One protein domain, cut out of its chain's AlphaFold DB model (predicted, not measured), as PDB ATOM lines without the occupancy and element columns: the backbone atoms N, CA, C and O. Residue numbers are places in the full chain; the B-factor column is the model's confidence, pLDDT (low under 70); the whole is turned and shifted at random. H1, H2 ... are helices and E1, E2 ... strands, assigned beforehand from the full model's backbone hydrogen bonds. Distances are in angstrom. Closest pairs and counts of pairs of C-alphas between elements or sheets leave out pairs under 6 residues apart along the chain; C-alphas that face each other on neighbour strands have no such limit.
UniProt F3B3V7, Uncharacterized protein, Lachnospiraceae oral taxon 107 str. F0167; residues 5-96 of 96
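Overview. This is residues 5 to 96 of the 96 residues of an uncharacterized protein of Lachnospiraceae oral taxon 107 str. F0167 (UniProt F3B3V7). A strongly twisted sheet of three strands is built on a long hairpin, E1 and E2, with E3 on the other side of E1; H2 covers one face of the sheet, and H1 is on that same face, only just over E3. After E3 a loop, whose residues 76 to 84 stick out, leads to H3. The 92 printed residues run H1, E1, E2, H2, E3, H3; sheet order E2, E1, E3, antiparallel; class mixed. It is only just compact, close to loose: radius of gyration of the C-alphas 14.7 A, spans 44 by 32 by 23 A.

Along the chain. H1, residues 5 to 11, begins at C-alpha 5 (-34.554, -40.219, -46.726). E1, 17 to 27, is 31.9 A long; E2, 36 to 46, 30.7 A; H2, 49 to 62, 19.9 A; E3, 67 to 73, 18.8 A. H3, 92 to 95, ends at C-alpha 95 (-42.461, -16.696, -51.429).

Arrangement. N 22 and O 41 of E1 and E2 are 2.8 A apart, N 21 and O 69 of E1 and E3 2.9 A, within hydrogen-bond range. H2 is on the sheet, height 9.0 A, making two layers, helix over sheet. E2, H2, E3 form a split strand-helix-strand unit, E1 between its strands, crossover right-handed. H1 is on the same face; C-alphas Gly 10 and Tyr 71 are closest to E3, 4.4 A. H3 only grazes the sheet. In H1 and H2 every O i to N i+4 pair is within range; H3 is too short for one.

Size, cuts and confidence. The C-alphas of Lys 14 and Asn 32 are farthest apart, 45.6 A. The printed part has no cut. The link E3 to H3 is long. Residues 30 to 34 and 84 to 85 have pLDDT under 70.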
ATOM      1  N   LYS A   5     -35.162 -39.819 -47.998       86.12
ATOM      2  CA  LYS A   5     -34.554 -40.219 -46.726       86.12
ATOM      3  C   LYS A   5     -35.415 -39.780 -45.546       86.12
ATOM      4  O   LYS A   5     -35.582 -40.554 -44.606       86.12
ATOM      5  N   LEU A   6     -35.986 -38.576 -45.594       83.94
ATOM      6  CA  LEU A   6     -36.870 -38.066 -44.542       83.94
ATOM      7  C   LEU A   6     -38.201 -38.821 -44.506       83.94
ATOM      8  O   LEU A   6     -38.679 -39.164 -43.426       83.94
ATOM      9  N   VAL A   7     -38.748 -39.173 -45.673       91.12
ATOM     10  CA  VAL A   7     -39.925 -40.051 -45.772       91.12
ATOM     11  C   VAL A   7     -39.643 -41.408 -45.121       91.12
ATOM     12  O   VAL A   7     -40.412 -41.860 -44.270       91.12
ATOM     13  N   GLN A   8     -38.510 -42.037 -45.445       93.56
ATOM     14  CA  GLN A   8     -38.132 -43.325 -44.862       93.56
ATOM     15  C   GLN A   8     -37.843 -43.233 -43.361       93.56
ATOM     16  O   GLN A   8     -38.214 -44.139 -42.615       93.56
ATOM     17  N   MET A   9     -37.222 -42.151 -42.886       90.69
ATOM     18  CA  MET A   9     -37.025 -41.918 -41.451       90.69
ATOM     19  C   MET A   9     -38.363 -41.829 -40.711       90.69
ATOM     20  O   MET A   9     -38.520 -42.457 -39.665       90.69
ATOM     21  N   GLY A  10     -39.345 -41.120 -41.273       92.44
ATOM     22  CA  GLY A  10     -40.696 -41.037 -40.723       92.44
ATOM     23  C   GLY A  10     -41.424 -42.376 -40.706       92.44
ATOM     24  O   GLY A  10     -41.930 -42.792 -39.668       92.44
ATOM     25  N   LEU A  11     -41.443 -43.086 -41.838       95.69
ATOM     26  CA  LEU A  11     -42.113 -44.387 -41.975       95.69
ATOM     27  C   LEU A  11     -41.527 -45.459 -41.049       95.69
ATOM     28  O   LEU A  11     -42.263 -46.314 -40.554       95.69
ATOM     29  N   ASN A  12     -40.213 -45.429 -40.829       95.38
ATOM     30  CA  ASN A  12     -39.500 -46.393 -39.991       95.38
ATOM     31  C   ASN A  12     -39.303 -45.912 -38.545       95.38
ATOM     32  O   ASN A  12     -38.636 -46.592 -37.766       95.38
ATOM     33  N   GLY A  13     -39.875 -44.762 -38.177       93.06
ATOM     34  CA  GLY A  13     -39.853 -44.275 -36.803       93.06
ATOM     35  C   GLY A  13     -40.603 -45.199 -35.838       93.06
ATOM     36  O   GLY A  13     -41.499 -45.957 -36.231       93.06
ATOM     37  N   LYS A  14     -40.187 -45.139 -34.568       93.38
ATOM     38  CA  LYS A  14     -40.544 -46.090 -33.503       93.38
ATOM     39  C   LYS A  14     -42.018 -46.051 -33.075       93.38
ATOM     40  O   LYS A  14     -42.507 -47.047 -32.552       93.38
ATOM     41  N   ASP A  15     -42.695 -44.920 -33.250       94.56
ATOM     42  CA  ASP A  15     -44.038 -44.681 -32.703       94.56
ATOM     43  C   ASP A  15     -45.101 -45.238 -33.650       94.56
ATOM     44  O   ASP A  15     -44.874 -45.262 -34.853       94.56
ATOM     45  N   SER A  16     -46.256 -45.705 -33.172       94.56
ATOM     46  CA  SER A  16     -47.262 -46.332 -34.052       94.56
ATOM     47  C   SER A  16     -47.846 -45.343 -35.061       94.56
ATOM     48  O   SER A  16     -47.924 -45.638 -36.256       94.56
ATOM     49  N   LEU A  17     -48.207 -44.150 -34.590       96.25
ATOM     50  CA  LEU A  17     -48.897 -43.140 -35.372       96.25
ATOM     51  C   LEU A  17     -47.946 -42.455 -36.357       96.25
ATOM     52  O   LEU A  17     -46.903 -41.917 -35.984       96.25
ATOM     53  N   LYS A  18     -48.323 -42.449 -37.635       96.31
ATOM     54  CA  LYS A  18     -47.602 -41.757 -38.702       96.31
ATOM     55  C   LYS A  18     -48.457 -40.644 -39.277       96.31
ATOM     56  O   LYS A  18     -49.661 -40.810 -39.475       96.31
ATOM     57  N   MET A  19     -47.815 -39.528 -39.594       95.62
ATOM     58  CA  MET A  19     -48.455 -38.361 -40.186       95.62
ATOM     59  C   MET A  19     -47.735 -37.952 -41.465       95.62
ATOM     60  O   MET A  19     -46.518 -37.797 -41.460       95.62
ATOM     61  N   ILE A  20     -48.487 -37.754 -42.546       96.25
ATOM     62  CA  ILE A  20     -48.001 -37.138 -43.780       96.25
ATOM     63  C   ILE A  20     -48.259 -35.638 -43.698       96.25
ATOM     64  O   ILE A  20     -49.405 -35.207 -43.538       96.25
ATOM     65  N   LEU A  21     -47.201 -34.853 -43.847       94.56
ATOM     66  CA  LEU A  21     -47.248 -33.399 -43.945       94.56
ATOM     67  C   LEU A  21     -46.904 -32.983 -45.372       94.56
ATOM     68  O   LEU A  21     -46.105 -33.640 -46.038       94.56
ATOM     69  N   SER A  22     -47.481 -31.874 -45.819       93.88
ATOM     70  CA  SER A  22     -47.111 -31.214 -47.067       93.88
ATOM     71  C   SER A  22     -46.809 -29.746 -46.823       93.88
ATOM     72  O   SER A  22     -47.496 -29.105 -46.034       93.88
ATOM     73  N   GLY A  23     -45.782 -29.235 -47.491       92.56
ATOM     74  CA  GLY A  23     -45.409 -27.830 -47.495       92.56
ATOM     75  C   GLY A  23     -45.428 -27.314 -48.922       92.56
ATOM     76  O   GLY A  23     -44.884 -27.958 -49.823       92.56
ATOM     77  N   TYR A  24     -46.085 -26.184 -49.143       92.19
ATOM     78  CA  TYR A  24     -46.197 -25.585 -50.465       92.19
ATOM     79  C   TYR A  24     -46.496 -24.092 -50.378       92.19
ATOM     80  O   TYR A  24     -46.919 -23.588 -49.342       92.19
ATOM     81  N   VAL A  25     -46.271 -23.390 -51.483       91.44
ATOM     82  CA  VAL A  25     -46.600 -21.971 -51.620       91.44
ATOM     83  C   VAL A  25     -47.808 -21.846 -52.534       91.44
ATOM     84  O   VAL A  25     -47.846 -22.453 -53.604       91.44
ATOM     85  N   GLU A  26     -48.803 -21.071 -52.120       89.56
ATOM     86  CA  GLU A  26     -49.956 -20.743 -52.956       89.56
ATOM     87  C   GLU A  26     -50.244 -19.243 -52.938       89.56
ATOM     88  O   GLU A  26     -49.799 -18.519 -52.051       89.56
ATOM     89  N   ASN A  27     -50.981 -18.767 -53.938       87.94
ATOM     90  CA  ASN A  27     -51.441 -17.384 -53.961       87.94
ATOM     91  C   ASN A  27     -52.624 -17.236 -53.003       87.94
ATOM     92  O   ASN A  27     -53.589 -18.004 -53.099       87.94
ATOM     93  N   ASP A  28     -52.582 -16.226 -52.137       80.50
ATOM     94  CA  ASP A  28     -53.712 -15.879 -51.287       80.50
ATOM     95  C   ASP A  28     -54.877 -15.403 -52.166       80.50
ATOM     96  O   ASP A  28     -54.849 -14.336 -52.776       80.50
ATOM     97  N   LYS A  29     -55.925 -16.227 -52.244       70.06
ATOM     98  CA  LYS A  29     -57.120 -15.944 -53.051       70.06
ATOM     99  C   LYS A  29     -58.006 -14.855 -52.439       70.06
ATOM    100  O   LYS A  29     -58.912 -14.380 -53.118       70.06
ATOM    101  N   ASN A  30     -57.774 -14.486 -51.178       69.56
ATOM    102  CA  ASN A  30     -58.579 -13.514 -50.440       69.56
ATOM    103  C   ASN A  30     -57.968 -12.105 -50.432       69.56
ATOM    104  O   ASN A  30     -58.602 -11.173 -49.932       69.56
ATOM    105  N   LYS A  31     -56.766 -11.924 -50.993       63.81
ATOM    106  CA  LYS A  31     -56.112 -10.620 -51.127       63.81
ATOM    107  C   LYS A  31     -55.797 -10.317 -52.589       63.81
ATOM    108  O   LYS A  31     -55.286 -11.148 -53.327       63.81
ATOM    109  N   ASN A  32     -56.103  -9.090 -52.999       58.38
ATOM    110  CA  ASN A  32     -56.143  -8.675 -54.404       58.38
ATOM    111  C   ASN A  32     -54.773  -8.526 -55.102       58.38
ATOM    112  O   ASN A  32     -54.761  -8.178 -56.277       58.38
ATOM    113  N   ASP A  33     -53.646  -8.806 -54.438       66.88
ATOM    114  CA  ASP A  33     -52.309  -8.401 -54.916       66.88
ATOM    115  C   ASP A  33     -51.318  -9.552 -55.174       66.88
ATOM    116  O   ASP A  33     -50.108  -9.343 -55.205       66.88
ATOM    117  N   GLY A  34     -51.798 -10.782 -55.394       67.44
ATOM    118  CA  GLY A  34     -50.906 -11.899 -55.748       67.44
ATOM    119  C   GLY A  34     -49.901 -12.255 -54.645       67.44
ATOM    120  O   GLY A  34     -48.838 -12.804 -54.933       67.44
ATOM    121  N   GLU A  35     -50.232 -11.931 -53.392       82.81
ATOM    122  CA  GLU A  35     -49.428 -12.260 -52.218       82.81
ATOM    123  C   GLU A  35     -49.331 -13.788 -52.086       82.81
ATOM    124  O   GLU A  35     -50.341 -14.495 -52.070       82.81
ATOM    125  N   LYS A  36     -48.103 -14.305 -52.039       87.94
ATOM    126  CA  LYS A  36     -47.819 -15.728 -51.849       87.94
ATOM    127  C   LYS A  36     -47.802 -16.049 -50.359       87.94
ATOM    128  O   LYS A  36     -47.178 -15.338 -49.574       87.94
ATOM    129  N   VAL A  37     -48.432 -17.153 -49.980       90.00
ATOM    130  CA  VAL A  37     -48.427 -17.675 -48.613       90.00
ATOM    131  C   VAL A  37     -47.805 -19.063 -48.580       90.00
ATOM    132  O   VAL A  37     -48.064 -19.903 -49.442       90.00
ATOM    133  N   GLY A  38     -46.974 -19.294 -47.568       91.00
ATOM    134  CA  GLY A  38     -46.455 -20.615 -47.250       91.00
ATOM    135  C   GLY A  38     -47.485 -21.393 -46.442       91.00
ATOM    136  O   GLY A  38     -47.909 -20.938 -45.383       91.00
ATOM    137  N   VAL A  39     -47.875 -22.565 -46.928       91.31
ATOM    138  CA  VAL A  39     -48.851 -23.440 -46.282       91.31
ATOM    139  C   VAL A  39     -48.170 -24.737 -45.881       91.31
ATOM    140  O   VAL A  39     -47.537 -25.402 -46.700       91.31
ATOM    141  N   VAL A  40     -48.347 -25.116 -44.616       92.12
ATOM    142  CA  VAL A  40     -48.015 -26.446 -44.103       92.12
ATOM    143  C   VAL A  40     -49.319 -27.139 -43.727       92.12
ATOM    144  O   VAL A  40     -50.098 -26.617 -42.932       92.12
ATOM    145  N   SER A  41     -49.575 -28.307 -44.309       92.81
ATOM    146  CA  SER A  41     -50.828 -29.041 -44.140       92.81
ATOM    147  C   SER A  41     -50.591 -30.482 -43.709       92.81
ATOM    148  O   SER A  41     -49.772 -31.188 -44.300       92.81
ATOM    149  N   VAL A  42     -51.382 -30.955 -42.747       94.62
ATOM    150  CA  VAL A  42     -51.508 -32.385 -42.440       94.62
ATOM    151  C   VAL A  42     -52.398 -33.030 -43.500       94.62
ATOM    152  O   VAL A  42     -53.566 -32.677 -43.636       94.62
ATOM    153  N   MET A  43     -51.840 -33.964 -44.265       96.19
ATOM    154  CA  MET A  43     -52.515 -34.586 -45.408       96.19
ATOM    155  C   MET A  43     -53.173 -35.917 -45.051       96.19
ATOM    156  O   MET A  43     -54.211 -36.271 -45.609       96.19
ATOM    157  N   PHE A  44     -52.551 -36.683 -44.155       98.06
ATOM    158  CA  PHE A  44     -53.026 -38.007 -43.764       98.06
ATOM    159  C   PHE A  44     -52.396 -38.442 -42.441       98.06
ATOM    160  O   PHE A  44     -51.231 -38.144 -42.189       98.06
ATOM    161  N   VAL A  45     -53.146 -39.171 -41.616       97.44
ATOM    162  CA  VAL A  45     -52.673 -39.721 -40.340       97.44
ATOM    163  C   VAL A  45     -53.165 -41.158 -40.215       97.44
ATOM    164  O   VAL A  45     -54.340 -41.430 -40.467       97.44
ATOM    165  N   SER A  46     -52.285 -42.090 -39.853       98.25
ATOM    166  CA  SER A  46     -52.658 -43.487 -39.622       98.25
ATOM    167  C   SER A  46     -51.590 -44.242 -38.839       98.25
ATOM    168  O   SER A  46     -50.408 -43.924 -38.919       98.25
ATOM    169  N   GLU A  47     -52.001 -45.291 -38.132       97.69
ATOM    170  CA  GLU A  47     -51.088 -46.289 -37.560       97.69
ATOM    171  C   GLU A  47     -50.716 -47.393 -38.567       97.69
ATOM    172  O   GLU A  47     -49.800 -48.178 -38.335       97.69
ATOM    173  N   ASN A  48     -51.410 -47.468 -39.710       98.12
ATOM    174  CA  ASN A  48     -51.119 -48.438 -40.760       98.12
ATOM    175  C   ASN A  48     -50.006 -47.906 -41.678       98.12
ATOM    176  O   ASN A  48     -50.243 -47.064 -42.547       98.12
ATOM    177  N   LYS A  49     -48.786 -48.417 -41.486       97.06
ATOM    178  CA  LYS A  49     -47.589 -47.992 -42.221       97.06
ATOM    179  C   LYS A  49     -47.711 -48.207 -43.730       97.06
ATOM    180  O   LYS A  49     -47.330 -47.325 -44.497       97.06
ATOM    181  N   GLU A  50     -48.241 -49.345 -44.170       97.31
ATOM    182  CA  GLU A  50     -48.394 -49.671 -45.592       97.31
ATOM    183  C   GLU A  50     -49.355 -48.693 -46.279       97.31
ATOM    184  O   GLU A  50     -49.095 -48.221 -47.388       97.31
ATOM    185  N   LEU A  51     -50.442 -48.329 -45.594       98.31
ATOM    186  CA  LEU A  51     -51.400 -47.345 -46.082       98.31
ATOM    187  C   LEU A  51     -50.787 -45.944 -46.166       98.31
ATOM    188  O   LEU A  51     -51.044 -45.230 -47.134       98.31
ATOM    189  N   VAL A  52     -49.960 -45.561 -45.190       98.25
ATOM    190  CA  VAL A  52     -49.229 -44.284 -45.204       98.25
ATOM    191  C   VAL A  52     -48.257 -44.246 -46.382       98.25
ATOM    192  O   VAL A  52     -48.259 -43.267 -47.120       98.25
ATOM    193  N   SER A  53     -47.500 -45.323 -46.621       96.94
ATOM    194  CA  SER A  53     -46.594 -45.426 -47.775       96.94
ATOM    195  C   SER A  53     -47.347 -45.267 -49.096       96.94
ATOM    196  O   SER A  53     -46.967 -44.458 -49.935       96.94
ATOM    197  N   LYS A  54     -48.479 -45.963 -49.253       98.12
ATOM    198  CA  LYS A  54     -49.306 -45.851 -50.458       98.12
ATOM    199  C   LYS A  54     -49.861 -44.436 -50.652       98.12
ATOM    200  O   LYS A  54     -49.865 -43.917 -51.764       98.12
ATOM    201  N   LYS A  55     -50.338 -43.794 -49.579       98.31
ATOM    202  CA  LYS A  55     -50.847 -42.414 -49.640       98.31
ATOM    203  C   LYS A  55     -49.753 -41.411 -49.986       98.31
ATOM    204  O   LYS A  55     -50.032 -40.453 -50.697       98.31
ATOM    205  N   MET A  56     -48.532 -41.648 -49.515       96.50
ATOM    206  CA  MET A  56     -47.360 -40.842 -49.839       96.50
ATOM    207  C   MET A  56     -47.100 -40.851 -51.354       96.50
ATOM    208  O   MET A  56     -47.104 -39.789 -51.973       96.50
ATOM    209  N   GLU A  57     -47.027 -42.038 -51.967       95.94
ATOM    210  CA  GLU A  57     -46.866 -42.197 -53.422       95.94
ATOM    211  C   GLU A  57     -48.008 -41.533 -54.214       95.94
ATOM    212  O   GLU A  57     -47.776 -40.825 -55.197       95.94
ATOM    213  N   GLU A  58     -49.259 -41.710 -53.767       97.88
ATOM    214  CA  GLU A  58     -50.429 -41.073 -54.384       97.88
ATOM    215  C   GLU A  58     -50.347 -39.536 -54.337       97.88
ATOM    216  O   GLU A  58     -50.730 -38.867 -55.299       97.88
ATOM    217  N   PHE A  59     -49.873 -38.961 -53.228       97.06
ATOM    218  CA  PHE A  59     -49.773 -37.512 -53.073       97.06
ATOM    219  C   PHE A  59     -48.619 -36.903 -53.863       97.06
ATOM    220  O   PHE A  59     -48.828 -35.858 -54.476       97.06
ATOM    221  N   GLU A  60     -47.457 -37.550 -53.921       94.44
ATOM    222  CA  GLU A  60     -46.335 -37.097 -54.755       94.44
ATOM    223  C   GLU A  60     -46.687 -37.103 -56.238       94.44
ATOM    224  O   GLU A  60     -46.408 -36.136 -56.944       94.44
ATOM    225  N   ALA A  61     -47.368 -38.153 -56.705       95.88
ATOM    226  CA  ALA A  61     -47.835 -38.219 -58.085       95.88
ATOM    227  C   ALA A  61     -48.882 -37.137 -58.395       95.88
ATOM    228  O   ALA A  61     -48.918 -36.595 -59.500       95.88
ATOM    229  N   LYS A  62     -49.753 -36.826 -57.427       97.12
ATOM    230  CA  LYS A  62     -50.831 -35.844 -57.595       97.12
ATOM    231  C   LYS A  62     -50.349 -34.395 -57.496       97.12
ATOM    232  O   LYS A  62     -50.953 -33.528 -58.124       97.12
ATOM    233  N   TYR A  63     -49.312 -34.139 -56.704       95.06
ATOM    234  CA  TYR A  63     -48.825 -32.800 -56.377       95.06
ATOM    235  C   TYR A  63     -47.291 -32.722 -56.472       95.06
ATOM    236  O   TYR A  63     -46.617 -32.513 -55.459       95.06
ATOM    237  N   PRO A  64     -46.713 -32.899 -57.673       92.56
ATOM    238  CA  PRO A  64     -45.263 -32.961 -57.858       92.56
ATOM    239  C   PRO A  64     -44.532 -31.662 -57.477       92.56
ATOM    240  O   PRO A  64     -43.316 -31.663 -57.283       92.56
ATOM    241  N   GLU A  65     -45.254 -30.542 -57.383       90.44
ATOM    242  CA  GLU A  65     -44.737 -29.236 -56.977       90.44
ATOM    243  C   GLU A  65     -44.594 -29.069 -55.460       90.44
ATOM    244  O   GLU A  65     -43.919 -28.144 -55.007       90.44
ATOM    245  N   ARG A  66     -45.239 -29.931 -54.667       91.88
ATOM    246  CA  ARG A  66     -45.270 -29.804 -53.208       91.88
ATOM    247  C   ARG A  66     -44.141 -30.584 -52.566       91.88
ATOM    248  O   ARG A  66     -43.696 -31.616 -53.062       91.88
ATOM    249  N   TYR A  67     -43.702 -30.096 -51.417       92.38
ATOM    250  CA  TYR A  67     -42.843 -30.864 -50.537       92.38
ATOM    251  C   TYR A  67     -43.697 -31.747 -49.633       92.38
ATOM    252  O   TYR A  67     -44.762 -31.323 -49.179       92.38
ATOM    253  N   PHE A  68     -43.215 -32.949 -49.340       93.62
ATOM    254  CA  PHE A  68     -43.853 -33.863 -48.406       93.62
ATOM    255  C   PHE A  68     -42.860 -34.420 -47.393       93.62
ATOM    256  O   PHE A  68     -41.664 -34.513 -47.649       93.62
ATOM    257  N   MET A  69     -43.370 -34.827 -46.237       93.50
ATOM    258  CA  MET A  69     -42.617 -35.608 -45.261       93.50
ATOM    259  C   MET A  69     -43.549 -36.556 -44.516       93.50
ATOM    260  O   MET A  69     -44.750 -36.302 -44.393       93.50
ATOM    261  N   VAL A  70     -42.972 -37.615 -43.957       94.81
ATOM    262  CA  VAL A  70     -43.647 -38.463 -42.976       94.81
ATOM    263  C   VAL A  70     -43.026 -38.197 -41.613       94.81
ATOM    264  O   VAL A  70     -41.807 -38.101 -41.488       94.81
ATOM    265  N   TYR A  71     -43.856 -38.097 -40.585       93.25
ATOM    266  CA  TYR A  71     -43.419 -37.992 -39.203       93.25
ATOM    267  C   TYR A  71     -43.940 -39.168 -38.379       93.25
ATOM    268  O   TYR A  71     -45.104 -39.551 -38.502       93.25
ATOM    269  N   SER A  72     -43.065 -39.725 -37.542       94.12
ATOM    270  CA  SER A  72     -43.421 -40.676 -36.487       94.12
ATOM    271  C   SER A  72     -43.855 -39.880 -35.268       94.12
ATOM    272  O   SER A  72     -43.029 -39.192 -34.675       94.12
ATOM    273  N   VAL A  73     -45.148 -39.918 -34.953       92.31
ATOM    274  CA  VAL A  73     -45.763 -39.078 -33.924       92.31
ATOM    275  C   VAL A  73     -45.756 -39.835 -32.592       92.31
ATOM    276  O   VAL A  73     -46.482 -40.827 -32.475       92.31
ATOM    277  N   PRO A  74     -44.995 -39.392 -31.577       92.25
ATOM    278  CA  PRO A  74     -45.134 -39.940 -30.237       92.25
ATOM    279  C   PRO A  74     -46.477 -39.501 -29.639       92.25
ATOM    280  O   PRO A  74     -46.866 -38.335 -29.736       92.25
ATOM    281  N   LEU A  75     -47.195 -40.444 -29.032       91.88
ATOM    282  CA  LEU A  75     -48.422 -40.152 -28.291       91.88
ATOM    283  C   LEU A  75     -48.078 -39.634 -26.892       91.88
ATOM    284  O   LEU A  75     -47.000 -39.916 -26.367       91.88
ATOM    285  N   ASP A  76     -48.996 -38.858 -26.315       93.25
ATOM    286  CA  ASP A  76     -48.901 -38.351 -24.939       93.25
ATOM    287  C   ASP A  76     -47.575 -37.626 -24.635       93.25
ATOM    288  O   ASP A  76     -47.051 -37.678 -23.525       93.25
ATOM    289  N   THR A  77     -47.010 -36.969 -25.652       89.38
ATOM    290  CA  THR A  77     -45.721 -36.275 -25.588       89.38
ATOM    291  C   THR A  77     -45.902 -34.827 -26.020       89.38
ATOM    292  O   THR A  77     -46.485 -34.555 -27.073       89.38
ATOM    293  N   GLU A  78     -45.373 -33.894 -25.231       89.44
ATOM    294  CA  GLU A  78     -45.310 -32.486 -25.611       89.44
ATOM    295  C   GLU A  78     -44.298 -32.318 -26.744       89.44
ATOM    296  O   GLU A  78     -43.085 -32.393 -26.554       89.44
ATOM    297  N   LEU A  79     -44.803 -32.130 -27.967       85.12
ATOM    298  CA  LEU A  79     -43.940 -32.035 -29.143       85.12
ATOM    299  C   LEU A  79     -43.014 -30.813 -29.083       85.12
ATOM    300  O   LEU A  79     -41.958 -30.873 -29.699       85.12
ATOM    301  N   GLU A  80     -43.377 -29.760 -28.335       84.75
ATOM    302  CA  GLU A  80     -42.564 -28.554 -28.089       84.75
ATOM    303  C   GLU A  80     -41.255 -28.850 -27.330       84.75
ATOM    304  O   GLU A  80     -40.295 -28.099 -27.434       84.75
ATOM    305  N   GLU A  81     -41.147 -29.973 -26.626       83.56
ATOM    306  CA  GLU A  81     -39.916 -30.314 -25.902       83.56
ATOM    307  C   GLU A  81     -38.918 -31.118 -26.758       83.56
ATOM    308  O   GLU A  81     -37.816 -31.454 -26.313       83.56
ATOM    309  N   LEU A  82     -39.280 -31.456 -28.002       80.56
ATOM    310  CA  LEU A  82     -38.441 -32.264 -28.881       80.56
ATOM    311  C   LEU A  82     -37.331 -31.436 -29.538       80.56
ATOM    312  O   LEU A  82     -37.566 -30.380 -30.114       80.56
ATOM    313  N   ASN A  83     -36.121 -32.006 -29.597       73.31
ATOM    314  CA  ASN A  83     -34.987 -31.422 -30.335       73.31
ATOM    315  C   ASN A  83     -35.284 -31.183 -31.829       73.31
ATOM    316  O   ASN A  83     -34.612 -30.380 -32.476       73.31
ATOM    317  N   HIS A  84     -36.259 -31.909 -32.384       67.12
ATOM    318  CA  HIS A  84     -36.706 -31.779 -33.765       67.12
ATOM    319  C   HIS A  84     -38.234 -31.841 -33.836       67.12
ATOM    320  O   HIS A  84     -38.834 -32.894 -33.602       67.12
ATOM    321  N   TYR A  85     -38.848 -30.715 -34.200       67.25
ATOM    322  CA  TYR A  85     -40.281 -30.626 -34.463       67.25
ATOM    323  C   TYR A  85     -40.635 -31.208 -35.835       67.25
ATOM    324  O   TYR A  85     -39.833 -31.123 -36.771       67.25
ATOM    325  N   PRO A  86     -41.857 -31.737 -36.002       72.38
ATOM    326  CA  PRO A  86     -42.403 -32.067 -37.311       72.38
ATOM    327  C   PRO A  86     -42.772 -30.795 -38.083       72.38
ATOM    328  O   PRO A  86     -43.944 -30.460 -38.237       72.38
ATOM    329  N   SER A  87     -41.768 -30.056 -38.543       75.69
ATOM    330  CA  SER A  87     -41.951 -28.793 -39.254       75.69
ATOM    331  C   SER A  87     -41.363 -28.855 -40.655       75.69
ATOM    332  O   SER A  87     -40.242 -29.326 -40.842       75.69
ATOM    333  N   ILE A  88     -42.089 -28.291 -41.619       84.75
ATOM    334  CA  ILE A  88     -41.555 -27.977 -42.943       84.75
ATOM    335  C   ILE A  88     -41.199 -26.494 -42.933       84.75
ATOM    336  O   ILE A  88     -42.062 -25.651 -42.688       84.75
ATOM    337  N   ALA A  89     -39.926 -26.182 -43.162       83.44
ATOM    338  CA  ALA A  89     -39.478 -24.803 -43.271       83.44
ATOM    339  C   ALA A  89     -39.886 -24.232 -44.634       83.44
ATOM    340  O   ALA A  89     -39.655 -24.862 -45.664       83.44
ATOM    341  N   ILE A  90     -40.470 -23.034 -44.620       84.56
ATOM    342  CA  ILE A  90     -40.746 -22.234 -45.814       84.56
ATOM    343  C   ILE A  90     -39.972 -20.930 -45.643       84.56
ATOM    344  O   ILE A  90     -40.180 -20.207 -44.666       84.56
ATOM    345  N   PHE A  91     -39.045 -20.654 -46.552       85.38
ATOM    346  CA  PHE A  91     -38.199 -19.468 -46.504       85.38
ATOM    347  C   PHE A  91     -38.852 -18.300 -47.244       85.38
ATOM    348  O   PHE A  91     -39.641 -18.484 -48.165       85.38
ATOM    349  N   GLU A  92     -38.461 -17.069 -46.902       83.69
ATOM    350  CA  GLU A  92     -38.915 -15.867 -47.621       83.69
ATOM    351  C   GLU A  92     -38.606 -15.954 -49.127       83.69
ATOM    352  O   GLU A  92     -39.370 -15.463 -49.953       83.69
ATOM    353  N   SER A  93     -37.503 -16.610 -49.502       86.25
ATOM    354  CA  SER A  93     -37.150 -16.858 -50.903       86.25
ATOM    355  C   SER A  93     -38.156 -17.737 -51.638       86.25
ATOM    356  O   SER A  93     -38.325 -17.556 -52.838       86.25
ATOM    357  N   ASP A  94     -38.831 -18.651 -50.940       82.81
ATOM    358  CA  ASP A  94     -39.841 -19.531 -51.536       82.81
ATOM    359  C   ASP A  94     -41.132 -18.757 -51.859       82.81
ATOM    360  O   ASP A  94     -41.922 -19.171 -52.705       82.81
ATOM    361  N   LEU A  95     -41.327 -17.599 -51.215       83.25
ATOM    362  CA  LEU A  95     -42.461 -16.696 -51.429       83.25
ATOM    363  C   LEU A  95     -42.212 -15.650 -52.526       83.25
ATOM    364  O   LEU A  95     -43.101 -14.844 -52.789       83.25
ATOM    365  N   LYS A  96     -41.034 -15.633 -53.161       74.88
ATOM    366  CA  LYS A  96     -40.701 -14.697 -54.249       74.88
ATOM    367  C   LYS A  96     -41.083 -15.275 -55.607       74.88
ATOM    368  O   LYS A  96     -41.013 -16.504 -55.814       74.88
TER     369      LYS A  96